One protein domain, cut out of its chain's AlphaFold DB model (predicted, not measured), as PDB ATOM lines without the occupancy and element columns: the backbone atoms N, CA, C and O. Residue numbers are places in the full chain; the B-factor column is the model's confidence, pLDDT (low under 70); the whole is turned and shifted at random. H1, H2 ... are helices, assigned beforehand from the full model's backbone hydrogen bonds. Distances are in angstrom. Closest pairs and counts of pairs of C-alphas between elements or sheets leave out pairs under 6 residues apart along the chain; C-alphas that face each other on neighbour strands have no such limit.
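AT A GLANCE: This is residues 40 to 243 of the 607 residues of the protein "Helicase ATP-binding domain-containing protein" of Haematococcus lacustris (UniProt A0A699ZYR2). Helices are stacked one after another along an elongated body: H1 at one end, then H2 to H4, then H5 and H6, then H8 with H12 side by side and H11 next to H12, with most of the longer helices running across the long axis. Short H9, H10 and H13 pack round this second half, and an unnamed tail, residues 229 to 243, trails off at the end far from H1. The 204 printed residues include thirteen named helices, H1 to H13 in chain order, and no named strand; the class is all helix. The whole is compact, with a radius of gyration of the C-alphas of 17.2 A and spans of 57 by 36 by 30 A.

HOW THE PARTS SIT: H1, residues 40 to 50, touches residues 64 to 68 alone of H2, residues 59 to 70, about perpendicular at 73 degrees; their closest C-alphas, His 42 and Ala 68, are 4.9 A apart. H4, residues 89 to 97, touches H2 at a steep tilt of 62 degrees, with C-alphas Cys 62 and Ala 96 closest at 4.3 A. H3, residues 75 to 83, touches H6, residues 125 to 139, at 57 degrees, a steep tilt; C-alphas Thr 83 and Pro 130 are closest at 5.9 A. The hub, H8, residues 161 to 173, touches five helices. Among them, H5, residues 103 to 117, comes closest at C-alphas Ala 115 and Pro 162, 5.1 A, and H12, residues 195 to 208, runs the same way at a shallow tilt of 20 degrees, closest at C-alphas Thr 161 and Ala 197, 4.2 A. H11, residues 187 to 193, and H12 form a hairpin at 14 degrees. Every O i to N i+4 pair is within hydrogen-bond range in H2, H3, H4, H7, H8, H10, H11, H12 and H13, against 6 of 7 in H1 and 9 of 11 in H5 and in H6; H9 is too short for one.

IN THESE COORDINATES: H1 begins at C-alpha 40, (190.533, 192.460, 187.742). H6 is 22.9 A long, H12 20.2 A, H5 20.1 A and H8 18.3 A. H7 is residues 144 to 153, H9 175 to 178, H10 181 to 185 and H13 224 to 228, ending at C-alpha 228, (159.414, 200.121, 196.306).

THE WHOLE: C-alphas Asn 54 and Arg 243 are farthest apart, 61.0 A. The printed part has no cut, and the link H12 to H13 is long. Mean pLDDT of the printed part is 77.8; 42 residues are under 70, among them 210 to 234.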
ATOM      1  N   TYR A  40     189.353 191.588 187.567       51.28
ATOM      2  CA  TYR A  40     190.533 192.460 187.742       51.28
ATOM      3  C   TYR A  40     190.752 193.503 186.631       51.28
ATOM      4  O   TYR A  40     191.594 194.393 186.789       51.28
ATOM      5  N   THR A  41     190.053 193.408 185.497       60.69
ATOM      6  CA  THR A  41     190.299 194.277 184.330       60.69
ATOM      7  C   THR A  41     189.549 195.601 184.408       60.69
ATOM      8  O   THR A  41     190.142 196.641 184.119       60.69
ATOM      9  N   HIS A  42     188.291 195.592 184.855       73.38
ATOM     10  CA  HIS A  42     187.467 196.800 184.941       73.38
ATOM     11  C   HIS A  42     187.927 197.738 186.059       73.38
ATOM     12  O   HIS A  42     188.014 198.945 185.842       73.38
ATOM     13  N   ARG A  43     188.362 197.198 187.208       73.94
ATOM     14  CA  ARG A  43     188.900 198.011 188.310       73.94
ATOM     15  C   ARG A  43     190.208 198.718 187.950       73.94
ATOM     16  O   ARG A  43     190.348 199.910 188.190       73.94
ATOM     17  N   ARG A  44     191.146 198.019 187.296       75.69
ATOM     18  CA  ARG A  44     192.406 198.626 186.819       75.69
ATOM     19  C   ARG A  44     192.173 199.696 185.760       75.69
ATOM     20  O   ARG A  44     192.887 200.695 185.732       75.69
ATOM     21  N   PHE A  45     191.197 199.469 184.883       82.50
ATOM     22  CA  PHE A  45     190.779 200.457 183.900       82.50
ATOM     23  C   PHE A  45     190.186 201.692 184.588       82.50
ATOM     24  O   PHE A  45     190.646 202.799 184.322       82.50
ATOM     25  N   PHE A  46     189.261 201.500 185.534       84.19
ATOM     26  CA  PHE A  46     188.694 202.573 186.350       84.19
ATOM     27  C   PHE A  46     189.797 203.385 187.042       84.19
ATOM     28  O   PHE A  46     189.936 204.578 186.783       84.19
ATOM     29  N   ASP A  47     190.671 202.738 187.815       82.62
ATOM     30  CA  ASP A  47     191.768 203.400 188.534       82.62
ATOM     31  C   ASP A  47     192.708 204.179 187.604       82.62
ATOM     32  O   ASP A  47     193.119 205.297 187.912       82.62
ATOM     33  N   GLY A  48     193.016 203.610 186.436       78.56
ATOM     34  CA  GLY A  48     193.897 204.233 185.455       78.56
ATOM     35  C   GLY A  48     193.293 205.443 184.742       78.56
ATOM     36  O   GLY A  48     194.043 206.267 184.218       78.56
ATOM     37  N   VAL A  49     191.966 205.553 184.693       81.75
ATOM     38  CA  VAL A  49     191.247 206.608 183.969       81.75
ATOM     39  C   VAL A  49     190.804 207.738 184.904       81.75
ATOM     40  O   VAL A  49     190.793 208.899 184.494       81.75
ATOM     41  N   MET A  50     190.541 207.437 186.178       82.31
ATOM     42  CA  MET A  50     190.158 208.432 187.190       82.31
ATOM     43  C   MET A  50     191.245 209.488 187.443       82.31
ATOM     44  O   MET A  50     190.923 210.652 187.663       82.31
ATOM     45  N   CYS A  51     192.526 209.125 187.328       77.12
ATOM     46  CA  CYS A  51     193.654 210.033 187.574       77.12
ATOM     47  C   CYS A  51     194.175 210.759 186.315       77.12
ATOM     48  O   CYS A  51     195.188 211.456 186.382       77.12
ATOM     49  N   LYS A  52     193.543 210.579 185.145       76.81
ATOM     50  CA  LYS A  52     194.019 211.148 183.871       76.81
ATOM     51  C   LYS A  52     193.217 212.381 183.465       76.81
ATOM     52  O   LYS A  52     192.079 212.266 183.022       76.81
ATOM     53  N   ALA A  53     193.863 213.547 183.492       61.06
ATOM     54  CA  ALA A  53     193.249 214.820 183.105       61.06
ATOM     55  C   ALA A  53     192.794 214.892 181.644       61.06
ATOM     56  O   ALA A  53     191.825 215.579 181.346       61.06
ATOM     57  N   ASN A  54     193.440 214.159 180.734       65.12
ATOM     58  CA  ASN A  54     193.135 214.178 179.299       65.12
ATOM     59  C   ASN A  54     192.757 212.790 178.763       65.12
ATOM     60  O   ASN A  54     193.112 212.446 177.638       65.12
ATOM     61  N   ALA A  55     192.078 211.962 179.563       65.62
ATOM     62  CA  ALA A  55     191.560 210.696 179.055       65.62
ATOM     63  C   ALA A  55     190.522 210.960 177.948       65.62
ATOM     64  O   ALA A  55     189.496 211.593 178.190       65.62
ATOM     65  N   SER A  56     190.797 210.496 176.729       66.31
ATOM     66  CA  SER A  56     189.799 210.386 175.667       66.31
ATOM     67  C   SER A  56     189.142 209.014 175.763       66.31
ATOM     68  O   SER A  56     189.824 208.000 175.899       66.31
ATOM     69  N   PHE A  57     187.812 208.983 175.745       74.12
ATOM     70  CA  PHE A  57     187.063 207.734 175.783       74.12
ATOM     71  C   PHE A  57     186.684 207.381 174.350       74.12
ATOM     72  O   PHE A  57     186.022 208.168 173.674       74.12
ATOM     73  N   SER A  58     187.092 206.206 173.875       77.81
ATOM     74  CA  SER A  58     186.393 205.601 172.743       77.81
ATOM     75  C   SER A  58     184.986 205.158 173.184       77.81
ATOM     76  O   SER A  58     184.758 204.956 174.380       77.81
ATOM     77  N   PRO A  59     184.039 204.923 172.260       75.00
ATOM     78  CA  PRO A  59     182.735 204.355 172.618       75.00
ATOM     79  C   PRO A  59     182.845 203.044 173.420       75.00
ATOM     80  O   PRO A  59     182.076 202.807 174.347       75.00
ATOM     81  N   ALA A  60     183.860 202.221 173.132       78.06
ATOM     82  CA  ALA A  60     184.140 200.999 173.884       78.06
ATOM     83  C   ALA A  60     184.653 201.273 175.311       78.06
ATOM     84  O   ALA A  60     184.400 200.484 176.219       78.06
ATOM     85  N   ASP A  61     185.363 202.381 175.520       82.19
ATOM     86  CA  ASP A  61     185.851 202.805 176.835       82.19
ATOM     87  C   ASP A  61     184.722 203.377 177.700       82.19
ATOM     88  O   ASP A  61     184.712 203.137 178.906       82.19
ATOM     89  N   CYS A  62     183.730 204.038 177.093       82.12
ATOM     90  CA  CYS A  62     182.508 204.467 177.780       82.12
ATOM     91  C   CYS A  62     181.724 203.276 178.344       82.12
ATOM     92  O   CYS A  62     181.366 203.279 179.522       82.12
ATOM     93  N   VAL A  63     181.516 202.230 177.536       82.56
ATOM     94  CA  VAL A  63     180.831 201.004 177.979       82.56
ATOM     95  C   VAL A  63     181.618 200.319 179.098       82.56
ATOM     96  O   VAL A  63     181.047 199.995 180.135       82.56
ATOM     97  N   LYS A  64     182.943 200.175 178.948       84.25
ATOM     98  CA  LYS A  64     183.809 199.603 179.995       84.25
ATOM     99  C   LYS A  64     183.793 200.415 181.287       84.25
ATOM    100  O   LYS A  64     183.852 199.828 182.363       84.25
ATOM    101  N   PHE A  65     183.725 201.744 181.200       86.62
ATOM    102  CA  PHE A  65     183.626 202.614 182.370       86.62
ATOM    103  C   PHE A  65     182.291 202.423 183.100       86.62
ATOM    104  O   PHE A  65     182.288 202.281 184.320       86.62
ATOM    105  N   MET A  66     181.176 202.333 182.365       87.56
ATOM    106  CA  MET A  66     179.866 202.026 182.950       87.56
ATOM    107  C   MET A  66     179.844 200.636 183.594       87.56
ATOM    108  O   MET A  66     179.410 200.511 184.735       87.56
ATOM    109  N   SER A  67     180.383 199.610 182.931       86.62
ATOM    110  CA  SER A  67     180.525 198.273 183.527       86.62
ATOM    111  C   SER A  67     181.377 198.304 184.800       86.62
ATOM    112  O   SER A  67     181.009 197.683 185.792       86.62
ATOM    113  N   ALA A  68     182.463 199.083 184.819       86.81
ATOM    114  CA  ALA A  68     183.307 199.235 186.002       86.81
ATOM    115  C   ALA A  68     182.592 199.927 187.173       86.81
ATOM    116  O   ALA A  68     182.840 199.564 188.320       86.81
ATOM    117  N   LEU A  69     181.709 200.897 186.906       87.25
ATOM    118  CA  LEU A  69     180.866 201.521 187.932       87.25
ATOM    119  C   LEU A  69     179.835 200.534 188.492       87.25
ATOM    120  O   LEU A  69     179.631 200.463 189.705       87.25
ATOM    121  N   LEU A  70     179.208 199.734 187.627       87.31
ATOM    122  CA  LEU A  70     178.208 198.746 188.036       87.31
ATOM    123  C   LEU A  70     178.816 197.590 188.843       87.31
ATOM    124  O   LEU A  70     178.226 197.186 189.840       87.31
ATOM    125  N   GLU A  71     180.016 197.130 188.492       85.56
ATOM    126  CA  GLU A  71     180.741 196.049 189.185       85.56
ATOM    127  C   GLU A  71     181.536 196.518 190.420       85.56
ATOM    128  O   GLU A  71     182.232 195.729 191.049       85.56
ATOM    129  N   PHE A  72     181.488 197.804 190.769       81.62
ATOM    130  CA  PHE A  72     182.265 198.345 191.886       81.62
ATOM    131  C   PHE A  72     181.700 197.905 193.249       81.62
ATOM    132  O   PHE A  72     180.641 198.389 193.639       81.62
ATOM    133  N   ASP A  73     182.404 197.033 193.976       78.56
ATOM    134  CA  ASP A  73     181.906 196.428 195.228       78.56
ATOM    135  C   ASP A  73     181.671 197.437 196.373       78.56
ATOM    136  O   ASP A  73     180.707 197.317 197.121       78.56
ATOM    137  N   ASP A  74     182.533 198.452 196.511       81.62
ATOM    138  CA  ASP A  74     182.423 199.480 197.558       81.62
ATOM    139  C   ASP A  74     181.715 200.741 197.031       81.62
ATOM    140  O   ASP A  74     182.317 201.621 196.410       81.62
ATOM    141  N   HIS A  75     180.407 200.831 197.270       83.12
ATOM    142  CA  HIS A  75     179.572 201.940 196.795       83.12
ATOM    143  C   HIS A  75     180.025 203.301 197.354       83.12
ATOM    144  O   HIS A  75     179.898 204.327 196.678       83.12
ATOM    145  N   LEU A  76     180.587 203.311 198.565       81.25
ATOM    146  CA  LEU A  76     181.042 204.515 199.246       81.25
ATOM    147  C   LEU A  76     182.328 205.047 198.606       81.25
ATOM    148  O   LEU A  76     182.400 206.225 198.246       81.25
ATOM    149  N   ASP A  77     183.320 204.175 198.405       82.12
ATOM    150  CA  ASP A  77     184.565 204.518 197.702       82.12
ATOM    151  C   ASP A  77     184.276 204.960 196.259       82.12
ATOM    152  O   ASP A  77     184.831 205.956 195.793       82.12
ATOM    153  N   MET A  78     183.334 204.307 195.565       88.50
ATOM    154  CA  MET A  78     182.890 204.731 194.231       88.50
ATOM    155  C   MET A  78     182.395 206.184 194.240       88.50
ATOM    156  O   MET A  78     182.839 206.999 193.426       88.50
ATOM    157  N   LEU A  79     181.495 206.516 195.169       87.06
ATOM    158  CA  LEU A  79     180.887 207.839 195.266       87.06
ATOM    159  C   LEU A  79     181.918 208.927 195.611       87.06
ATOM    160  O   LEU A  79     181.934 209.999 194.992       87.06
ATOM    161  N   TYR A  80     182.813 208.649 196.561       85.19
ATOM    162  CA  TYR A  80     183.881 209.583 196.919       85.19
ATOM    163  C   TYR A  80     184.844 209.809 195.761       85.19
ATOM    164  O   TYR A  80     185.204 210.948 195.477       85.19
ATOM    165  N   ARG A  81     185.232 208.756 195.045       85.19
ATOM    166  CA  ARG A  81     186.158 208.876 193.915       85.19
ATOM    167  C   ARG A  81     185.554 209.599 192.725       85.19
ATOM    168  O   ARG A  81     186.254 210.358 192.062       85.19
ATOM    169  N   LEU A  82     184.254 209.433 192.483       87.19
ATOM    170  CA  LEU A  82     183.550 210.205 191.461       87.19
ATOM    171  C   LEU A  82     183.615 211.711 191.729       87.19
ATOM    172  O   LEU A  82     183.820 212.476 190.791       87.19
ATOM    173  N   THR A  83     183.476 212.120 192.990       86.56
ATOM    174  CA  THR A  83     183.334 213.528 193.403       86.56
ATOM    175  C   THR A  83     184.629 214.194 193.866       86.56
ATOM    176  O   THR A  83     184.678 215.417 194.022       86.56
ATOM    177  N   LYS A  84     185.694 213.418 194.072       84.88
ATOM    178  CA  LYS A  84     186.988 213.902 194.548       84.88
ATOM    179  C   LYS A  84     187.624 214.881 193.549       84.88
ATOM    180  O   LYS A  84     187.868 214.494 192.412       84.88
ATOM    181  N   PRO A  85     188.000 216.110 193.960       78.25
ATOM    182  CA  PRO A  85     188.511 217.136 193.042       78.25
ATOM    183  C   PRO A  85     189.791 216.762 192.284       78.25
ATOM    184  O   PRO A  85     190.036 217.289 191.202       78.25
ATOM    185  N   GLN A  86     190.628 215.887 192.855       76.75
ATOM    186  CA  GLN A  86     191.857 215.423 192.199       76.75
ATOM    187  C   GLN A  86     191.613 214.294 191.184       76.75
ATOM    188  O   GLN A  86     192.542 213.899 190.485       76.75
ATOM    189  N   GLU A  87     190.392 213.758 191.118       80.88
ATOM    190  CA  GLU A  87     189.997 212.704 190.188       80.88
ATOM    191  C   GLU A  87     188.998 213.270 189.165       80.88
ATOM    192  O   GLU A  87     188.159 214.117 189.459       80.88
ATOM    193  N   HIS A  88     189.073 212.806 187.920       84.19
ATOM    194  CA  HIS A  88     188.232 213.299 186.823       84.19
ATOM    195  C   HIS A  88     186.904 212.527 186.710       84.19
ATOM    196  O   HIS A  88     186.345 212.392 185.622       84.19
ATOM    197  N   GLY A  89     186.394 212.022 187.838       85.19
ATOM    198  CA  GLY A  89     185.271 211.088 187.915       85.19
ATOM    199  C   GLY A  89     183.967 211.612 187.320       85.19
ATOM    200  O   GLY A  89     183.433 210.996 186.401       85.19
ATOM    201  N   LEU A  90     183.490 212.777 187.769       86.94
ATOM    202  CA  LEU A  90     182.271 213.402 187.228       86.94
ATOM    203  C   LEU A  90     182.357 213.669 185.721       86.94
ATOM    204  O   LEU A  90     181.394 213.439 184.994       86.94
ATOM    205  N   ARG A  91     183.523 214.112 185.229       86.38
ATOM    206  CA  ARG A  91     183.742 214.347 183.794       86.38
ATOM    207  C   ARG A  91     183.672 213.042 183.003       86.38
ATOM    208  O   ARG A  91     183.012 212.992 181.970       86.38
ATOM    209  N   ASN A  92     184.343 212.005 183.487       86.56
ATOM    210  CA  ASN A  92     184.381 210.688 182.857       86.56
ATOM    211  C   ASN A  92     182.998 210.023 182.847       86.56
ATOM    212  O   ASN A  92     182.583 209.476 181.830       86.56
ATOM    213  N   MET A  93     182.252 210.151 183.947       90.06
ATOM    214  CA  MET A  93     180.856 209.725 184.040       90.06
ATOM    215  C   MET A  93     179.983 210.463 183.025       90.06
ATOM    216  O   MET A  93     179.216 209.825 182.309       90.06
ATOM    217  N   LYS A  94     180.138 211.789 182.907       87.69
ATOM    218  CA  LYS A  94     179.404 212.594 181.926       87.69
ATOM    219  C   LYS A  94     179.659 212.109 180.495       87.69
ATOM    220  O   LYS A  94     178.707 211.904 179.752       87.69
ATOM    221  N   LEU A  95     180.924 211.866 180.142       85.62
ATOM    222  CA  LEU A  95     181.313 211.336 178.830       85.62
ATOM    223  C   LEU A  95     180.730 209.939 178.575       85.62
ATOM    224  O   LEU A  95     180.214 209.674 177.489       85.62
ATOM    225  N   ALA A  96     180.771 209.061 179.579       86.38
ATOM    226  CA  ALA A  96     180.256 207.702 179.467       86.38
ATOM    227  C   ALA A  96     178.728 207.667 179.308       86.38
ATOM    228  O   ALA A  96     178.223 206.962 178.439       86.38
ATOM    229  N   LEU A  97     177.995 208.471 180.078       86.94
ATOM    230  CA  LEU A  97     176.539 208.576 179.974       86.94
ATOM    231  C   LEU A  97     176.088 209.277 178.683       86.94
ATOM    232  O   LEU A  97     175.019 208.966 178.177       86.94
ATOM    233  N   SER A  98     176.914 210.158 178.108       86.69
ATOM    234  CA  SER A  98     176.655 210.780 176.799       86.69
ATOM    235  C   SER A  98     176.991 209.892 175.592       86.69
ATOM    236  O   SER A  98     176.866 210.336 174.455       86.69
ATOM    237  N   SER A  99     177.472 208.663 175.811       84.69
ATOM    238  CA  SER A  99     177.996 207.818 174.728       84.69
ATOM    239  C   SER A  99     176.925 207.151 173.865       84.69
ATOM    240  O   SER A  99     177.212 206.782 172.726       84.69
ATOM    241  N   SER A 100     175.710 206.979 174.392       82.88
ATOM    242  CA  SER A 100     174.585 206.392 173.671       82.88
ATOM    243  C   SER A 100     173.254 206.847 174.267       82.88
ATOM    244  O   SER A 100     173.094 206.907 175.481       82.88
ATOM    245  N   ASP A 101     172.288 207.106 173.395       82.50
ATOM    246  CA  ASP A 101     170.872 207.355 173.681       82.50
ATOM    247  C   ASP A 101     170.000 206.107 173.434       82.50
ATOM    248  O   ASP A 101     168.775 206.154 173.551       82.50
ATOM    249  N   SER A 102     170.619 204.966 173.105       86.12
ATOM    250  CA  SER A 102     169.883 203.757 172.746       86.12
ATOM    251  C   SER A 102     169.057 203.225 173.928       86.12
ATOM    252  O   SER A 102     169.557 203.153 175.057       86.12
ATOM    253  N   PRO A 103     167.816 202.755 173.695       81.12
ATOM    254  CA  PRO A 103     166.982 202.207 174.763       81.12
ATOM    255  C   PRO A 103     167.633 201.028 175.507       81.12
ATOM    256  O   PRO A 103     167.422 200.858 176.708       81.12
ATOM    257  N   GLN A 104     168.462 200.233 174.819       84.25
ATOM    258  CA  GLN A 104     169.231 199.149 175.430       84.25
ATOM    259  C   GLN A 104     170.296 199.674 176.402       84.25
ATOM    260  O   GLN A 104     170.429 199.128 177.496       84.25
ATOM    261  N   PHE A 105     171.019 200.740 176.047       85.62
ATOM    262  CA  PHE A 105     172.009 201.359 176.931       85.62
ATOM    263  C   PHE A 105     171.355 201.989 178.169       85.62
ATOM    264  O   PHE A 105     171.839 201.808 179.289       85.62
ATOM    265  N   LEU A 106     170.208 202.653 177.996       86.56
ATOM    266  CA  LEU A 106     169.439 203.200 179.116       86.56
ATOM    267  C   LEU A 106     169.012 202.099 180.099       86.56
ATOM    268  O   LEU A 106     169.191 202.251 181.307       86.56
ATOM    269  N   ALA A 107     168.519 200.966 179.590       84.06
ATOM    270  CA  ALA A 107     168.083 199.842 180.417       84.06
ATOM    271  C   ALA A 107     169.243 199.076 181.083       84.06
ATOM    272  O   ALA A 107     169.101 198.629 182.219       84.06
ATOM    273  N   GLN A 108     170.379 198.905 180.396       85.75
ATOM    274  CA  GLN A 108     171.489 198.062 180.862       85.75
ATOM    275  C   GLN A 108     172.579 198.821 181.627       85.75
ATOM    276  O   GLN A 108     173.349 198.199 182.353       85.75
ATOM    277  N   SER A 109     172.689 200.139 181.454       86.25
ATOM    278  CA  SER A 109     173.775 200.935 182.041       86.25
ATOM    279  C   SER A 109     173.273 202.091 182.897       86.25
ATOM    280  O   SER A 109     173.706 202.221 184.039       86.25
ATOM    281  N   VAL A 110     172.337 202.902 182.397       88.44
ATOM    282  CA  VAL A 110     171.861 204.094 183.125       88.44
ATOM    283  C   VAL A 110     170.935 203.711 184.278       88.44
ATOM    284  O   VAL A 110     171.135 204.158 185.406       88.44
ATOM    285  N   LEU A 111     169.953 202.843 184.027       88.62
ATOM    286  CA  LEU A 111     168.980 202.432 185.038       88.62
ATOM    287  C   LEU A 111     169.618 201.669 186.218       88.62
ATOM    288  O   LEU A 111     169.347 202.046 187.361       88.62
ATOM    289  N   PRO A 112     170.498 200.666 186.008       88.31
ATOM    290  CA  PRO A 112     171.162 199.979 187.116       88.31
ATOM    291  C   PRO A 112     172.112 200.898 187.890       88.31
ATOM    292  O   PRO A 112     172.282 200.731 189.093       88.31
ATOM    293  N   PHE A 113     172.694 201.904 187.227       90.62
ATOM    294  CA  PHE A 113     173.541 202.894 187.888       90.62
ATOM    295  C   PHE A 113     172.726 203.818 188.800       90.62
ATOM    296  O   PHE A 113     173.105 204.014 189.952       90.62
ATOM    297  N   LEU A 114     171.573 204.319 188.338       89.75
ATOM    298  CA  LEU A 114     170.645 205.075 189.190       89.75
ATOM    299  C   LEU A 114     170.140 204.233 190.366       89.75
ATOM    300  O   LEU A 114     170.063 204.738 191.481       89.75
ATOM    301  N   ALA A 115     169.852 202.947 190.139       86.50
ATOM    302  CA  ALA A 115     169.457 202.037 191.208       86.50
ATOM    303  C   ALA A 115     170.562 201.868 192.264       86.50
ATOM    304  O   ALA A 115     170.284 201.918 193.456       86.50
ATOM    305  N   LYS A 116     171.819 201.745 191.823       86.81
ATOM    306  CA  LYS A 116     172.995 201.638 192.697       86.81
ATOM    307  C   LYS A 116     173.246 202.905 193.522       86.81
ATOM    308  O   LYS A 116     173.673 202.814 194.665       86.81
ATOM    309  N   LEU A 117     172.966 204.083 192.960       85.94
ATOM    310  CA  LEU A 117     173.026 205.357 193.690       85.94
ATOM    311  C   LEU A 117     171.889 205.516 194.712       85.94
ATOM    312  O   LEU A 117     172.026 206.303 195.645       85.94
ATOM    313  N   GLY A 118     170.791 204.778 194.536       77.31
ATOM    314  CA  GLY A 118     169.624 204.766 195.416       77.31
ATOM    315  C   GLY A 118     169.747 203.892 196.665       77.31
ATOM    316  O   GLY A 118     168.780 203.808 197.420       77.31
ATOM    317  N   ASP A 119     170.903 203.267 196.882       78.06
ATOM    318  CA  ASP A 119     171.207 202.413 198.033       78.06
ATOM    319  C   ASP A 119     171.176 203.193 199.366       78.06
ATOM    320  O   ASP A 119     171.674 204.322 199.463       78.06
ATOM    321  N   ASP A 120     170.609 202.589 200.412       66.38
ATOM    322  CA  ASP A 120     170.445 203.172 201.755       66.38
ATOM    323  C   ASP A 120     171.770 203.660 202.357       66.38
ATOM    324  O   ASP A 120     171.819 204.684 203.052       66.38
ATOM    325  N   SER A 121     172.871 202.967 202.044       67.88
ATOM    326  CA  SER A 121     174.218 203.317 202.507       67.88
ATOM    327  C   SER A 121     174.722 204.659 201.957       67.88
ATOM    328  O   SER A 121     175.563 205.310 202.586       67.88
ATOM    329  N   LEU A 122     174.195 205.111 200.814       72.50
ATOM    330  CA  LEU A 122     174.580 206.366 200.160       72.50
ATOM    331  C   LEU A 122     173.627 207.527 200.473       72.50
ATOM    332  O   LEU A 122     174.011 208.692 200.344       72.50
ATOM    333  N   ASN A 123     172.406 207.228 200.920       64.38
ATOM    334  CA  ASN A 123     171.350 208.213 201.159       64.38
ATOM    335  C   ASN A 123     171.403 208.887 202.543       64.38
ATOM    336  O   ASN A 123     170.620 209.798 202.818       64.38
ATOM    337  N   SER A 124     172.350 208.514 203.410       61.06
ATOM    338  CA  SER A 124     172.467 209.055 204.771       61.06
ATOM    339  C   SER A 124     173.858 209.627 205.096       61.06
ATOM    340  O   SER A 124     174.866 209.342 204.449       61.06
ATOM    341  N   GLY A 125     173.915 210.502 206.107       67.81
ATOM    342  CA  GLY A 125     175.171 210.996 206.682       67.81
ATOM    343  C   GLY A 125     176.079 211.776 205.716       67.81
ATOM    344  O   GLY A 125     175.636 212.669 204.993       67.81
ATOM    345  N   MET A 126     177.382 211.464 205.743       68.94
ATOM    346  CA  MET A 126     178.432 212.183 204.997       68.94
ATOM    347  C   MET A 126     178.363 211.984 203.470       68.94
ATOM    348  O   MET A 126     178.956 212.760 202.723       68.94
ATOM    349  N   CYS A 127     177.604 210.992 202.999       75.44
ATOM    350  CA  CYS A 127     177.468 210.624 201.587       75.44
ATOM    351  C   CYS A 127     176.524 211.550 200.810       75.44
ATOM    352  O   CYS A 127     176.625 211.664 199.589       75.44
ATOM    353  N   ARG A 128     175.634 212.267 201.513       77.75
ATOM    354  CA  ARG A 128     174.555 213.059 200.904       77.75
ATOM    355  C   ARG A 128     175.062 214.150 199.961       77.75
ATOM    356  O   ARG A 128     174.525 214.328 198.874       77.75
ATOM    357  N   LYS A 129     176.098 214.893 200.364       81.81
ATOM    358  CA  LYS A 129     176.646 215.990 199.551       81.81
ATOM    359  C   LYS A 129     177.338 215.467 198.276       81.81
ATOM    360  O   LYS A 129     177.003 215.966 197.204       81.81
ATOM    361  N   PRO A 130     178.227 214.455 198.350       84.62
ATOM    362  CA  PRO A 130     178.735 213.766 197.163       84.62
ATOM    363  C   PRO A 130     177.635 213.188 196.259       84.62
ATOM    364  O   PRO A 130     177.691 213.353 195.043       84.62
ATOM    365  N   LEU A 131     176.608 212.557 196.836       86.44
ATOM    366  CA  LEU A 131     175.498 211.971 196.082       86.44
ATOM    367  C   LEU A 131     174.758 213.028 195.262       86.44
ATOM    368  O   LEU A 131     174.636 212.884 194.047       86.44
ATOM    369  N   LEU A 132     174.340 214.126 195.894       86.38
ATOM    370  CA  LEU A 132     173.659 215.220 195.200       86.38
ATOM    371  C   LEU A 132     174.525 215.827 194.090       86.38
ATOM    372  O   LEU A 132     173.992 216.168 193.042       86.38
ATOM    373  N   GLN A 133     175.847 215.900 194.270       88.44
ATOM    374  CA  GLN A 133     176.767 216.380 193.235       88.44
ATOM    375  C   GLN A 133     176.809 215.451 192.007       88.44
ATOM    376  O   GLN A 133     176.859 215.924 190.868       88.44
ATOM    377  N   VAL A 134     176.768 214.130 192.217       90.06
ATOM    378  CA  VAL A 134     176.661 213.147 191.127       90.06
ATOM    379  C   VAL A 134     175.316 213.279 190.416       90.06
ATOM    380  O   VAL A 134     175.292 213.383 189.191       90.06
ATOM    381  N   LEU A 135     174.210 213.324 191.166       90.50
ATOM    382  CA  LEU A 135     172.865 213.427 190.596       90.50
ATOM    383  C   LEU A 135     172.679 214.729 189.803       90.50
ATOM    384  O   LEU A 135     172.168 214.703 188.686       90.50
ATOM    385  N   ASP A 136     173.155 215.852 190.340       88.06
ATOM    386  CA  ASP A 136     173.117 217.150 189.666       88.06
ATOM    387  C   ASP A 136     173.900 217.094 188.347       88.06
ATOM    388  O   ASP A 136     173.383 217.471 187.296       88.06
ATOM    389  N   THR A 137     175.081 216.462 188.346       88.69
ATOM    390  CA  THR A 137     175.880 216.260 187.124       88.69
ATOM    391  C   THR A 137     175.113 215.486 186.046       88.69
ATOM    392  O   THR A 137     175.230 215.835 184.868       88.69
ATOM    393  N   ILE A 138     174.308 214.483 186.421       89.12
ATOM    394  CA  ILE A 138     173.480 213.705 185.481       89.12
ATOM    395  C   ILE A 138     172.444 214.606 184.788       89.12
ATOM    396  O   ILE A 138     172.256 214.482 183.580       89.12
ATOM    397  N   THR A 139     171.840 215.566 185.500       85.69
ATOM    398  CA  THR A 139     170.884 216.515 184.889       85.69
ATOM    399  C   THR A 139     171.524 217.476 183.892       85.69
ATOM    400  O   THR A 139     170.841 218.007 183.024       85.69
ATOM    401  N   THR A 140     172.844 217.677 183.964       86.12
ATOM    402  CA  THR A 140     173.571 218.536 183.015       86.12
ATOM    403  C   THR A 140     173.923 217.839 181.695       86.12
ATOM    404  O   THR A 140     174.650 218.421 180.879       86.12
ATOM    405  N   ILE A 141     173.515 216.579 181.501       87.31
ATOM    406  CA  ILE A 141     173.757 215.807 180.274       87.31
ATOM    407  C   ILE A 141     172.649 216.131 179.265       87.31
ATOM    408  O   ILE A 141     171.503 215.749 179.496       87.31
ATOM    409  N   PRO A 142     172.968 216.795 178.138       84.00
ATOM    410  CA  PRO A 142     171.959 217.168 177.154       84.00
ATOM    411  C   PRO A 142     171.250 215.937 176.578       84.00
ATOM    412  O   PRO A 142     171.912 214.986 176.164       84.00
ATOM    413  N   GLY A 143     169.916 215.964 176.539       85.38
ATOM    414  CA  GLY A 143     169.094 214.931 175.899       85.38
ATOM    415  C   GLY A 143     168.842 213.668 176.729       85.38
ATOM    416  O   GLY A 143     167.935 212.909 176.399       85.38
ATOM    417  N   LEU A 144     169.549 213.456 177.845       88.25
ATOM    418  CA  LEU A 144     169.396 212.235 178.646       88.25
ATOM    419  C   LEU A 144     168.010 212.122 179.303       88.25
ATOM    420  O   LEU A 144     167.416 211.044 179.287       88.25
ATOM    421  N   LEU A 145     167.481 213.213 179.869       90.56
ATOM    422  CA  LEU A 145     166.160 213.216 180.513       90.56
ATOM    423  C   LEU A 145     165.021 212.989 179.497       90.56
ATOM    424  O   LEU A 145     164.192 212.113 179.753       90.56
ATOM    425  N   PRO A 146     164.996 213.653 178.320       91.06
ATOM    426  CA  PRO A 146     164.071 213.306 177.239       91.06
ATOM    427  C   PRO A 146     164.138 211.833 176.813       91.06
ATOM    428  O   PRO A 146     163.101 211.173 176.756       91.06
ATOM    429  N   CYS A 147     165.339 211.276 176.603       90.12
ATOM    430  CA  CYS A 147     165.500 209.870 176.218       90.12
ATOM    431  C   CYS A 147     164.992 208.902 177.301       90.12
ATOM    432  O   CYS A 147     164.382 207.878 176.983       90.12
ATOM    433  N   LEU A 148     165.183 209.226 178.586       89.56
ATOM    434  CA  LEU A 148     164.579 208.474 179.691       89.56
ATOM    435  C   LEU A 148     163.048 208.569 179.654       89.56
ATOM    436  O   LEU A 148     162.382 207.547 179.796       89.56
ATOM    437  N   GLY A 149     162.483 209.754 179.411       89.62
ATOM    438  CA  GLY A 149     161.036 209.955 179.270       89.62
ATOM    439  C   GLY A 149     160.424 209.151 178.118       89.62
ATOM    440  O   GLY A 149     159.375 208.521 178.287       89.62
ATOM    441  N   GLU A 150     161.099 209.096 176.970       89.75
ATOM    442  CA  GLU A 150     160.688 208.279 175.823       89.75
ATOM    443  C   GLU A 150     160.789 206.780 176.122       89.75
ATOM    444  O   GLU A 150     159.841 206.043 175.855       89.75
ATOM    445  N   ALA A 151     161.881 206.326 176.746       87.00
ATOM    446  CA  ALA A 151     162.068 204.925 177.137       87.00
ATOM    447  C   ALA A 151     161.083 204.473 178.234       87.00
ATOM    448  O   ALA A 151     160.687 203.302 178.300       87.00
ATOM    449  N   ILE A 152     160.653 205.403 179.091       88.50
ATOM    450  CA  ILE A 152     159.530 205.205 180.006       88.50
ATOM    451  C   ILE A 152     158.240 205.118 179.191       88.50
ATOM    452  O   ILE A 152     157.492 204.172 179.363       88.50
ATOM    453  N   THR A 153     157.964 206.007 178.252       87.69
ATOM    454  CA  THR A 153     156.690 205.965 177.512       87.69
ATOM    455  C   THR A 153     156.554 204.717 176.626       87.69
ATOM    456  O   THR A 153     155.478 204.132 176.538       87.69
ATOM    457  N   SER A 154     157.649 204.252 176.023       83.75
ATOM    458  CA  SER A 154     157.666 203.153 175.047       83.75
ATOM    459  C   SER A 154     157.627 201.740 175.636       83.75
ATOM    460  O   SER A 154     157.581 200.767 174.885       83.75
ATOM    461  N   GLY A 155     157.668 201.585 176.960       80.31
ATOM    462  CA  GLY A 155     157.727 200.258 177.583       80.31
ATOM    463  C   GLY A 155     159.145 199.709 177.791       80.31
ATOM    464  O   GLY A 155     159.292 198.731 178.517       80.31
ATOM    465  N   THR A 156     160.192 200.337 177.241       80.75
ATOM    466  CA  THR A 156     161.534 199.723 177.186       80.75
ATOM    467  C   THR A 156     162.228 199.592 178.541       80.75
ATOM    468  O   THR A 156     162.972 198.636 178.752       80.75
ATOM    469  N   LEU A 157     161.988 200.517 179.478       78.88
ATOM    470  CA  LEU A 157     162.461 200.355 180.857       78.88
ATOM    471  C   LEU A 157     161.506 199.432 181.644       78.88
ATOM    472  O   LEU A 157     160.316 199.754 181.733       78.88
ATOM    473  N   PRO A 158     161.993 198.312 182.218       69.69
ATOM    474  CA  PRO A 158     161.154 197.374 182.966       69.69
ATOM    475  C   PRO A 158     160.751 197.906 184.351       69.69
ATOM    476  O   PRO A 158     159.631 197.662 184.788       69.69
ATOM    477  N   ASP A 159     161.632 198.662 185.018       80.75
ATOM    478  CA  ASP A 159     161.377 199.320 186.307       80.75
ATOM    479  C   ASP A 159     161.728 200.811 186.201       80.75
ATOM    480  O   ASP A 159     162.895 201.168 186.081       80.75
ATOM    481  N   ALA A 160     160.726 201.692 186.232       86.19
ATOM    482  CA  ALA A 160     160.935 203.143 186.178       86.19
ATOM    483  C   ALA A 160     161.172 203.775 187.567       86.19
ATOM    484  O   ALA A 160     161.399 204.982 187.668       86.19
ATOM    485  N   THR A 161     161.140 202.980 188.644       81.56
ATOM    486  CA  THR A 161     161.269 203.460 190.030       81.56
ATOM    487  C   THR A 161     162.607 204.161 190.307       81.56
ATOM    488  O   THR A 161     162.570 205.234 190.907       81.56
ATOM    489  N   PRO A 162     163.774 203.681 189.819       88.38
ATOM    490  CA  PRO A 162     165.048 204.390 189.995       88.38
ATOM    491  C   PRO A 162     165.078 205.781 189.350       88.38
ATOM    492  O   PRO A 162     165.679 206.703 189.896       88.38
ATOM    493  N   VAL A 163     164.395 205.958 188.213       90.25
ATOM    494  CA  VAL A 163     164.282 207.267 187.544       90.25
ATOM    495  C   VAL A 163     163.369 208.202 188.341       90.25
ATOM    496  O   VAL A 163     163.673 209.385 188.494       90.25
ATOM    497  N   ALA A 164     162.280 207.670 188.898       86.31
ATOM    498  CA  ALA A 164     161.365 208.434 189.739       86.31
ATOM    499  C   ALA A 164     162.017 208.876 191.062       86.31
ATOM    500  O   ALA A 164     161.889 210.035 191.452       86.31
ATOM    501  N   TRP A 165     162.766 207.973 191.707       89.44
ATOM    502  CA  TRP A 165     163.594 208.264 192.880       89.44
ATOM    503  C   TRP A 165     164.611 209.363 192.587       89.44
ATOM    504  O   TRP A 165     164.692 210.342 193.324       89.44
ATOM    505  N   PHE A 166     165.352 209.232 191.485       91.38
ATOM    506  CA  PHE A 166     166.346 210.210 191.056       91.38
ATOM    507  C   PHE A 166     165.745 211.616 190.929       91.38
ATOM    508  O   PHE A 166     166.265 212.575 191.506       91.38
ATOM    509  N   ALA A 167     164.625 211.730 190.209       89.75
ATOM    510  CA  ALA A 167     163.980 213.011 189.961       89.75
ATOM    511  C   ALA A 167     163.424 213.640 191.250       89.75
ATOM    512  O   ALA A 167     163.615 214.832 191.493       89.75
ATOM    513  N   LEU A 168     162.794 212.833 192.107       85.62
ATOM    514  CA  LEU A 168     162.265 213.277 193.396       85.62
ATOM    515  C   LEU A 168     163.375 213.716 194.358       85.62
ATOM    516  O   LEU A 168     163.294 214.801 194.935       85.62
ATOM    517  N   THR A 169     164.439 212.923 194.488       84.50
ATOM    518  CA  THR A 169     165.583 213.225 195.358       84.50
ATOM    519  C   THR A 169     166.248 214.540 194.964       84.50
ATOM    520  O   THR A 169     166.554 215.357 195.834       84.50
ATOM    521  N   LEU A 170     166.414 214.811 193.669       85.62
ATOM    522  CA  LEU A 170     166.939 216.095 193.211       85.62
ATOM    523  C   LEU A 170     165.979 217.258 193.458       85.62
ATOM    524  O   LEU A 170     166.402 218.276 194.006       85.62
ATOM    525  N   ALA A 171     164.698 217.115 193.114       85.62
ATOM    526  CA  ALA A 171     163.710 218.180 193.288       85.62
ATOM    527  C   ALA A 171     163.525 218.576 194.763       85.62
ATOM    528  O   ALA A 171     163.335 219.751 195.079       85.62
ATOM    529  N   VAL A 172     163.630 217.625 195.696       82.00
ATOM    530  CA  VAL A 172     163.570 217.916 197.137       82.00
ATOM    531  C   VAL A 172     164.778 218.747 197.586       82.00
ATOM    532  O   VAL A 172     164.623 219.648 198.411       82.00
ATOM    533  N   ASN A 173     165.962 218.497 197.018       79.12
ATOM    534  CA  ASN A 173     167.235 219.013 197.528       79.12
ATOM    535  C   ASN A 173     167.867 220.154 196.702       79.12
ATOM    536  O   ASN A 173     168.845 220.739 197.162       79.12
ATOM    537  N   SER A 174     167.348 220.484 195.515       81.19
ATOM    538  CA  SER A 174     167.910 221.511 194.628       81.19
ATOM    539  C   SER A 174     166.822 222.403 194.028       81.19
ATOM    540  O   SER A 174     165.919 221.933 193.338       81.19
ATOM    541  N   GLU A 175     166.927 223.716 194.250       78.81
ATOM    542  CA  GLU A 175     166.037 224.705 193.622       78.81
ATOM    543  C   GLU A 175     166.239 224.774 192.105       78.81
ATOM    544  O   GLU A 175     165.268 224.895 191.360       78.81
ATOM    545  N   ALA A 176     167.480 224.602 191.637       81.56
ATOM    546  CA  ALA A 176     167.789 224.528 190.212       81.56
ATOM    547  C   ALA A 176     167.104 223.322 189.546       81.56
ATOM    548  O   ALA A 176     166.628 223.432 188.418       81.56
ATOM    549  N   ALA A 177     166.982 222.197 190.261       82.31
ATOM    550  CA  ALA A 177     166.256 221.027 189.773       82.31
ATOM    551  C   ALA A 177     164.741 221.276 189.681       82.31
ATOM    552  O   ALA A 177     164.112 220.806 188.737       82.31
ATOM    553  N   ARG A 178     164.151 222.053 190.604       84.19
ATOM    554  CA  ARG A 178     162.720 222.416 190.538       84.19
ATOM    555  C   ARG A 178     162.388 223.331 189.363       84.19
ATOM    556  O   ARG A 178     161.272 223.289 188.865       84.19
ATOM    557  N   ALA A 179     163.350 224.138 188.924       84.19
ATOM    558  CA  ALA A 179     163.211 225.008 187.762       84.19
ATOM    559  C   ALA A 179     163.538 224.306 186.426       84.19
ATOM    560  O   ALA A 179     163.484 224.952 185.381       84.19
ATOM    561  N   ASN A 180     163.904 223.017 186.437       86.56
ATOM    562  CA  ASN A 180     164.297 222.290 185.232       86.56
ATOM    563  C   ASN A 180     163.061 221.715 184.494       86.56
ATOM    564  O   ASN A 180     162.449 220.765 184.993       86.56
ATOM    565  N   PRO A 181     162.724 222.213 183.285       86.88
ATOM    566  CA  PRO A 181     161.543 221.764 182.542       86.88
ATOM    567  C   PRO A 181     161.648 220.310 182.060       86.88
ATOM    568  O   PRO A 181     160.631 219.637 181.903       86.88
ATOM    569  N   GLU A 182     162.861 219.787 181.856       87.50
ATOM    570  CA  GLU A 182     163.059 218.386 181.468       87.50
ATOM    571  C   GLU A 182     162.754 217.427 182.629       87.50
ATOM    572  O   GLU A 182     162.294 216.309 182.403       87.50
ATOM    573  N   LEU A 183     162.958 217.871 183.875       87.25
ATOM    574  CA  LEU A 183     162.604 217.100 185.067       87.25
ATOM    575  C   LEU A 183     161.082 217.061 185.271       87.25
ATOM    576  O   LEU A 183     160.525 216.019 185.614       87.25
ATOM    577  N   GLU A 184     160.402 218.182 185.013       88.56
ATOM    578  CA  GLU A 184     158.938 218.264 185.038       88.56
ATOM    579  C   GLU A 184     158.303 217.385 183.947       88.56
ATOM    580  O   GLU A 184     157.320 216.682 184.202       88.56
ATOM    581  N   ALA A 185     158.908 217.337 182.756       90.69
ATOM    582  CA  ALA A 185     158.442 216.510 181.645       90.69
ATOM    583  C   ALA A 185     158.430 215.000 181.962       90.69
ATOM    584  O   ALA A 185     157.637 214.262 181.374       90.69
ATOM    585  N   LEU A 186     159.236 214.530 182.925       90.44
ATOM    586  CA  LEU A 186     159.248 213.130 183.369       90.44
ATOM    587  C   LEU A 186     158.019 212.737 184.205       90.44
ATOM    588  O   LEU A 186     157.710 211.548 184.306       90.44
ATOM    589  N   VAL A 187     157.282 213.696 184.776       89.06
ATOM    590  CA  VAL A 187     156.145 213.414 185.672       89.06
ATOM    591  C   VAL A 187     155.056 212.603 184.966       89.06
ATOM    592  O   VAL A 187     154.566 211.622 185.523       89.06
ATOM    593  N   GLN A 188     154.678 212.975 183.739       89.12
ATOM    594  CA  GLN A 188     153.596 212.298 183.011       89.12
ATOM    595  C   GLN A 188     153.966 210.862 182.586       89.12
ATOM    596  O   GLN A 188     153.193 209.952 182.901       89.12
ATOM    597  N   PRO A 189     155.141 210.608 181.971       89.19
ATOM    598  CA  PRO A 189     155.605 209.246 181.703       89.19
ATOM    599  C   PRO A 189     155.661 208.360 182.955       89.19
ATOM    600  O   PRO A 189     155.253 207.199 182.911       89.19
ATOM    601  N   LEU A 190     156.128 208.897 184.088       85.69
ATOM    602  CA  LEU A 190     156.242 208.139 185.338       85.69
ATOM    603  C   LEU A 190     154.877 207.813 185.962       85.69
ATOM    604  O   LEU A 190     154.682 206.706 186.461       85.69
ATOM    605  N   LEU A 191     153.910 208.737 185.894       77.94
ATOM    606  CA  LEU A 191     152.534 208.479 186.335       77.94
ATOM    607  C   LEU A 191     151.858 207.392 185.490       77.94
ATOM    608  O   LEU A 191     151.152 206.549 186.042       77.94
ATOM    609  N   ALA A 192     152.103 207.383 184.177       80.00
ATOM    610  CA  ALA A 192     151.523 206.414 183.249       80.00
ATOM    611  C   ALA A 192     152.034 204.975 183.458       80.00
ATOM    612  O   ALA A 192     151.356 204.027 183.068       80.00
ATOM    613  N   ARG A 193     153.203 204.788 184.089       72.00
ATOM    614  CA  ARG A 193     153.781 203.458 184.353       72.00
ATOM    615  C   ARG A 193     153.196 202.715 185.552       72.00
ATOM    616  O   ARG A 193     153.330 201.494 185.602       72.00
ATOM    617  N   GLY A 194     152.565 203.411 186.498       61.09
ATOM    618  CA  GLY A 194     152.054 202.797 187.730       61.09
ATOM    619  C   GLY A 194     153.149 202.369 188.725       61.09
ATOM    620  O   GLY A 194     154.330 202.677 188.555       61.09
ATOM    621  N   GLY A 195     152.755 201.686 189.805       63.81
ATOM    622  CA  GLY A 195     153.669 201.181 190.843       63.81
ATOM    623  C   GLY A 195     154.449 202.267 191.605       63.81
ATOM    624  O   GLY A 195     153.979 203.399 191.752       63.81
ATOM    625  N   GLY A 196     155.656 201.925 192.081       61.44
ATOM    626  CA  GLY A 196     156.535 202.828 192.846       61.44
ATOM    627  C   GLY A 196     156.955 204.085 192.073       61.44
ATOM    628  O   GLY A 196     157.042 205.173 192.641       61.44
ATOM    629  N   ALA A 197     157.097 203.976 190.747       74.75
ATOM    630  CA  ALA A 197     157.366 205.112 189.868       74.75
ATOM    631  C   ALA A 197     156.240 206.162 189.898       74.75
ATOM    632  O   ALA A 197     156.512 207.359 190.002       74.75
ATOM    633  N   ALA A 198     154.975 205.727 189.879       71.44
ATOM    634  CA  ALA A 198     153.832 206.635 189.965       71.44
ATOM    635  C   ALA A 198     153.675 207.251 191.365       71.44
ATOM    636  O   ALA A 198     153.279 208.411 191.477       71.44
ATOM    637  N   ALA A 199     153.999 206.512 192.433       66.62
ATOM    638  CA  ALA A 199     153.981 207.035 193.803       66.62
ATOM    639  C   ALA A 199     154.991 208.182 193.979       66.62
ATOM    640  O   ALA A 199     154.608 209.289 194.370       66.62
ATOM    641  N   ALA A 200     156.242 207.953 193.572       73.50
ATOM    642  CA  ALA A 200     157.285 208.975 193.544       73.50
ATOM    643  C   ALA A 200     156.913 210.158 192.632       73.50
ATOM    644  O   ALA A 200     157.115 211.311 193.003       73.50
ATOM    645  N   ALA A 201     156.293 209.907 191.471       80.50
ATOM    646  CA  ALA A 201     155.883 210.965 190.547       80.50
ATOM    647  C   ALA A 201     154.780 211.880 191.108       80.50
ATOM    648  O   ALA A 201     154.772 213.077 190.817       80.50
ATOM    649  N   ARG A 202     153.863 211.364 191.942       77.75
ATOM    650  CA  ARG A 202     152.869 212.205 192.641       77.75
ATOM    651  C   ARG A 202     153.540 213.144 193.640       77.75
ATOM    652  O   ARG A 202     153.171 214.316 193.692       77.75
ATOM    653  N   GLN A 203     154.524 212.650 194.391       74.94
ATOM    654  CA  GLN A 203     155.310 213.475 195.313       74.94
ATOM    655  C   GLN A 203     156.158 214.497 194.549       74.94
ATOM    656  O   GLN A 203     156.149 215.677 194.886       74.94
ATOM    657  N   LEU A 204     156.799 214.085 193.453       82.62
ATOM    658  CA  LEU A 204     157.558 214.976 192.576       82.62
ATOM    659  C   LEU A 204     156.670 216.108 192.045       82.62
ATOM    660  O   LEU A 204     157.038 217.273 192.146       82.62
ATOM    661  N   LYS A 205     155.458 215.793 191.572       83.31
ATOM    662  CA  LYS A 205     154.481 216.792 191.115       83.31
ATOM    663  C   LYS A 205     154.118 217.812 192.205       83.31
ATOM    664  O   LYS A 205     153.920 218.986 191.899       83.31
ATOM    665  N   GLN A 206     154.031 217.383 193.465       78.25
ATOM    666  CA  GLN A 206     153.785 218.283 194.597       78.25
ATOM    667  C   GLN A 206     154.993 219.186 194.880       78.25
ATOM    668  O   GLN A 206     154.810 220.381 195.088       78.25
ATOM    669  N   VAL A 207     156.211 218.638 194.834       79.31
ATOM    670  CA  VAL A 207     157.463 219.381 195.075       79.31
ATOM    671  C   VAL A 207     157.762 220.393 193.961       79.31
ATOM    672  O   VAL A 207     158.307 221.458 194.235       79.31
ATOM    673  N   LEU A 208     157.387 220.086 192.717       80.94
ATOM    674  CA  LEU A 208     157.546 220.986 191.567       80.94
ATOM    675  C   LEU A 208     156.460 222.075 191.489       80.94
ATOM    676  O   LEU A 208     156.613 223.044 190.751       80.94
ATOM    677  N   SER A 209     155.358 221.946 192.236       77.19
ATOM    678  CA  SER A 209     154.281 222.940 192.214       77.19
ATOM    679  C   SER A 209     154.683 224.224 192.964       77.19
ATOM    680  O   SER A 209     155.238 224.137 194.057       77.19
ATOM    681  N   PRO A 210     154.321 225.428 192.474       61.00
ATOM    682  CA  PRO A 210     154.692 226.709 193.097       61.00
ATOM    683  C   PRO A 210     154.076 226.951 194.491       61.00
ATOM    684  O   PRO A 210     154.484 227.877 195.184       61.00
ATOM    685  N   ALA A 211     153.111 226.121 194.910       50.78
ATOM    686  CA  ALA A 211     152.508 226.105 196.249       50.78
ATOM    687  C   ALA A 211     153.002 224.934 197.133       50.78
ATOM    688  O   ALA A 211     152.419 224.664 198.183       50.78
ATOM    689  N   GLY A 212     154.028 224.198 196.691       50.78
ATOM    690  CA  GLY A 212     154.612 223.084 197.434       50.78
ATOM    691  C   GLY A 212     155.346 223.550 198.698       50.78
ATOM    692  O   GLY A 212     155.765 224.709 198.781       50.78
ATOM    693  N   PRO A 213     155.512 222.677 199.708       43.75
ATOM    694  CA  PRO A 213     156.288 223.024 200.889       43.75
ATOM    695  C   PRO A 213     157.718 223.387 200.466       43.75
ATOM    696  O   PRO A 213     158.378 222.635 199.749       43.75
ATOM    697  N   GLY A 214     158.183 224.568 200.885       47.12
ATOM    698  CA  GLY A 214     159.554 225.015 200.645       47.12
ATOM    699  C   GLY A 214     160.591 224.047 201.238       47.12
ATOM    700  O   GLY A 214     160.237 223.162 202.025       47.12
ATOM    701  N   PRO A 215     161.885 224.197 200.894       41.72
ATOM    702  CA  PRO A 215     162.948 223.351 201.430       41.72
ATOM    703  C   PRO A 215     163.009 223.524 202.956       41.72
ATOM    704  O   PRO A 215     163.567 224.495 203.457       41.72
ATOM    705  N   GLY A 216     162.372 222.617 203.703       40.84
ATOM    706  CA  GLY A 216     162.252 222.747 205.156       40.84
ATOM    707  C   GLY A 216     161.243 221.831 205.857       40.84
ATOM    708  O   GLY A 216     161.387 221.618 207.057       40.84
ATOM    709  N   SER A 217     160.264 221.227 205.172       37.91
ATOM    710  CA  SER A 217     159.385 220.237 205.819       37.91
ATOM    711  C   SER A 217     160.038 218.850 205.812       37.91
ATOM    712  O   SER A 217     159.891 218.113 204.842       37.91
ATOM    713  N   ASN A 218     160.801 218.524 206.862       40.16
ATOM    714  CA  ASN A 218     161.304 217.180 207.200       40.16
ATOM    715  C   ASN A 218     161.635 216.276 205.997       40.16
ATOM    716  O   ASN A 218     161.062 215.200 205.845       40.16
ATOM    717  N   GLY A 219     162.570 216.703 205.143       42.72
ATOM    718  CA  GLY A 219     163.094 215.875 204.057       42.72
ATOM    719  C   GLY A 219     163.930 214.719 204.607       42.72
ATOM    720  O   GLY A 219     165.162 214.801 204.608       42.72
ATOM    721  N   GLN A 220     163.265 213.672 205.104       47.31
ATOM    722  CA  GLN A 220     163.879 212.357 205.247       47.31
ATOM    723  C   GLN A 220     164.400 211.940 203.869       47.31
ATOM    724  O   GLN A 220     163.750 212.169 202.849       47.31
ATOM    725  N   ALA A 221     165.623 211.420 203.836       45.94
ATOM    726  CA  ALA A 221     166.173 210.850 202.620       45.94
ATOM    727  C   ALA A 221     165.278 209.675 202.213       45.94
ATOM    728  O   ALA A 221     165.115 208.752 203.001       45.94
ATOM    729  N   LEU A 222     164.663 209.750 201.034       55.06
ATOM    730  CA  LEU A 222     163.888 208.644 200.485       55.06
ATOM    731  C   LEU A 222     164.890 207.632 199.938       55.06
ATOM    732  O   LEU A 222     165.559 207.921 198.940       55.06
ATOM    733  N   ALA A 223     165.033 206.479 200.585       55.94
ATOM    734  CA  ALA A 223     165.725 205.370 199.953       55.94
ATOM    735  C   ALA A 223     164.941 204.910 198.717       55.94
ATOM    736  O   ALA A 223     163.715 205.044 198.641       55.94
ATOM    737  N   LEU A 224     165.634 204.342 197.730       47.69
ATOM    738  CA  LEU A 224     164.956 203.727 196.589       47.69
ATOM    739  C   LEU A 224     164.046 202.569 197.037       47.69
ATOM    740  O   LEU A 224     163.003 202.334 196.423       47.69
ATOM    741  N   GLU A 225     164.413 201.889 198.123       49.59
ATOM    742  CA  GLU A 225     163.640 200.794 198.702       49.59
ATOM    743  C   GLU A 225     162.346 201.287 199.378       49.59
ATOM    744  O   GLU A 225     161.297 200.666 199.209       49.59
ATOM    745  N   ASP A 226     162.348 202.485 199.978       48.38
ATOM    746  CA  ASP A 226     161.144 203.129 200.539       48.38
ATOM    747  C   ASP A 226     160.101 203.483 199.465       48.38
ATOM    748  O   ASP A 226     158.914 203.609 199.750       48.38
ATOM    749  N   LEU A 227     160.520 203.667 198.207       51.69
ATOM    750  CA  LEU A 227     159.615 203.890 197.069       51.69
ATOM    751  C   LEU A 227     159.111 202.581 196.449       51.69
ATOM    752  O   LEU A 227     158.094 202.574 195.750       51.69
ATOM    753  N   ARG A 228     159.826 201.478 196.688       46.28
ATOM    754  CA  ARG A 228     159.414 200.121 196.306       46.28
ATOM    755  C   ARG A 228     158.458 199.516 197.331       46.28
ATOM    756  O   ARG A 228     157.624 198.694 196.954       46.28
ATOM    757  N   VAL A 229     158.535 199.974 198.579       48.81
ATOM    758  CA  VAL A 229     157.791 199.461 199.727       48.81
ATOM    759  C   VAL A 229     156.995 200.593 200.385       48.81
ATOM    760  O   VAL A 229     157.348 201.116 201.433       48.81
ATOM    761  N   GLN A 230     155.869 200.969 199.778       48.06
ATOM    762  CA  GLN A 230     154.799 201.667 200.498       48.06
ATOM    763  C   GLN A 230     153.541 200.813 200.448       48.06
ATOM    764  O   GLN A 230     153.195 200.242 199.411       48.06
ATOM    765  N   ALA A 231     152.844 200.719 201.583       48.22
ATOM    766  CA  ALA A 231     151.499 200.174 201.614       48.22
ATOM    767  C   ALA A 231     150.612 201.048 200.710       48.22
ATOM    768  O   ALA A 231     150.348 202.206 201.029       48.22
ATOM    769  N   GLY A 232     150.171 200.491 199.583       52.69
ATOM    770  CA  GLY A 232     149.258 201.130 198.644       52.69
ATOM    771  C   GLY A 232     149.831 201.348 197.236       52.69
ATOM    772  O   GLY A 232     150.980 201.742 197.058       52.69
ATOM    773  N   GLY A 233     148.997 201.152 196.210       58.22
ATOM    774  CA  GLY A 233     149.325 201.411 194.802       58.22
ATOM    775  C   GLY A 233     149.852 200.222 193.989       58.22
ATOM    776  O   GLY A 233     150.270 200.425 192.847       58.22
ATOM    777  N   ARG A 234     149.821 198.994 194.522       67.75
ATOM    778  CA  ARG A 234     150.179 197.775 193.766       67.75
ATOM    779  C   ARG A 234     149.107 197.361 192.752       67.75
ATOM    780  O   ARG A 234     149.441 196.755 191.739       67.75
ATOM    781  N   HIS A 235     147.850 197.685 193.037       77.00
ATOM    782  CA  HIS A 235     146.669 197.441 192.204       77.00
ATOM    783  C   HIS A 235     145.560 198.447 192.566       77.00
ATOM    784  O   HIS A 235     145.661 199.147 193.578       77.00
ATOM    785  N   ASP A 236     144.496 198.517 191.765       78.25
ATOM    786  CA  ASP A 236     143.309 199.363 191.993       78.25
ATOM    787  C   ASP A 236     142.664 199.241 193.394       78.25
ATOM    788  O   ASP A 236     142.090 200.208 193.892       78.25
ATOM    789  N   ASN A 237     142.773 198.080 194.044       86.00
ATOM    790  CA  ASN A 237     142.261 197.816 195.400       86.00
ATOM    791  C   ASN A 237     143.336 197.859 196.505       86.00
ATOM    792  O   ASN A 237     143.179 197.243 197.556       86.00
ATOM    793  N   ASP A 238     144.464 198.530 196.269       81.94
ATOM    794  CA  ASP A 238     145.551 198.662 197.242       81.94
ATOM    795  C   ASP A 238     145.584 200.084 197.809       81.94
ATOM    796  O   ASP A 238     146.437 200.897 197.452       81.94
ATOM    797  N   ALA A 239     144.614 200.428 198.656       77.19
ATOM    798  CA  ALA A 239     144.588 201.734 199.309       77.19
ATOM    799  C   ALA A 239     145.694 201.840 200.385       77.19
ATOM    800  O   ALA A 239     146.009 200.834 201.029       77.19
ATOM    801  N   PRO A 240     146.268 203.035 200.642       72.31
ATOM    802  CA  PRO A 240     147.266 203.215 201.704       72.31
ATOM    803  C   PRO A 240     146.749 202.879 203.107       72.31
ATOM    804  O   PRO A 240     147.460 202.308 203.939       72.31
ATOM    805  N   ASN A 241     145.479 203.197 203.355       77.25
ATOM    806  CA  ASN A 241     144.755 202.818 204.557       77.25
ATOM    807  C   ASN A 241     143.959 201.534 204.289       77.25
ATOM    808  O   ASN A 241     143.093 201.505 203.416       77.25
ATOM    809  N   PHE A 242     144.223 200.474 205.056       85.25
ATOM    810  CA  PHE A 242     143.556 199.180 204.867       85.25
ATOM    811  C   PHE A 242     142.040 199.214 205.086       85.25
ATOM    812  O   PHE A 242     141.321 198.346 204.592       85.25
ATOM    813  N   ARG A 243     141.539 200.222 205.807       84.69
ATOM    814  CA  ARG A 243     140.099 200.414 206.026       84.69
ATOM    815  C   ARG A 243     139.348 200.766 204.744       84.69
ATOM    816  O   ARG A 243     138.165 200.471 204.646       84.69
TER     817      ARG A 243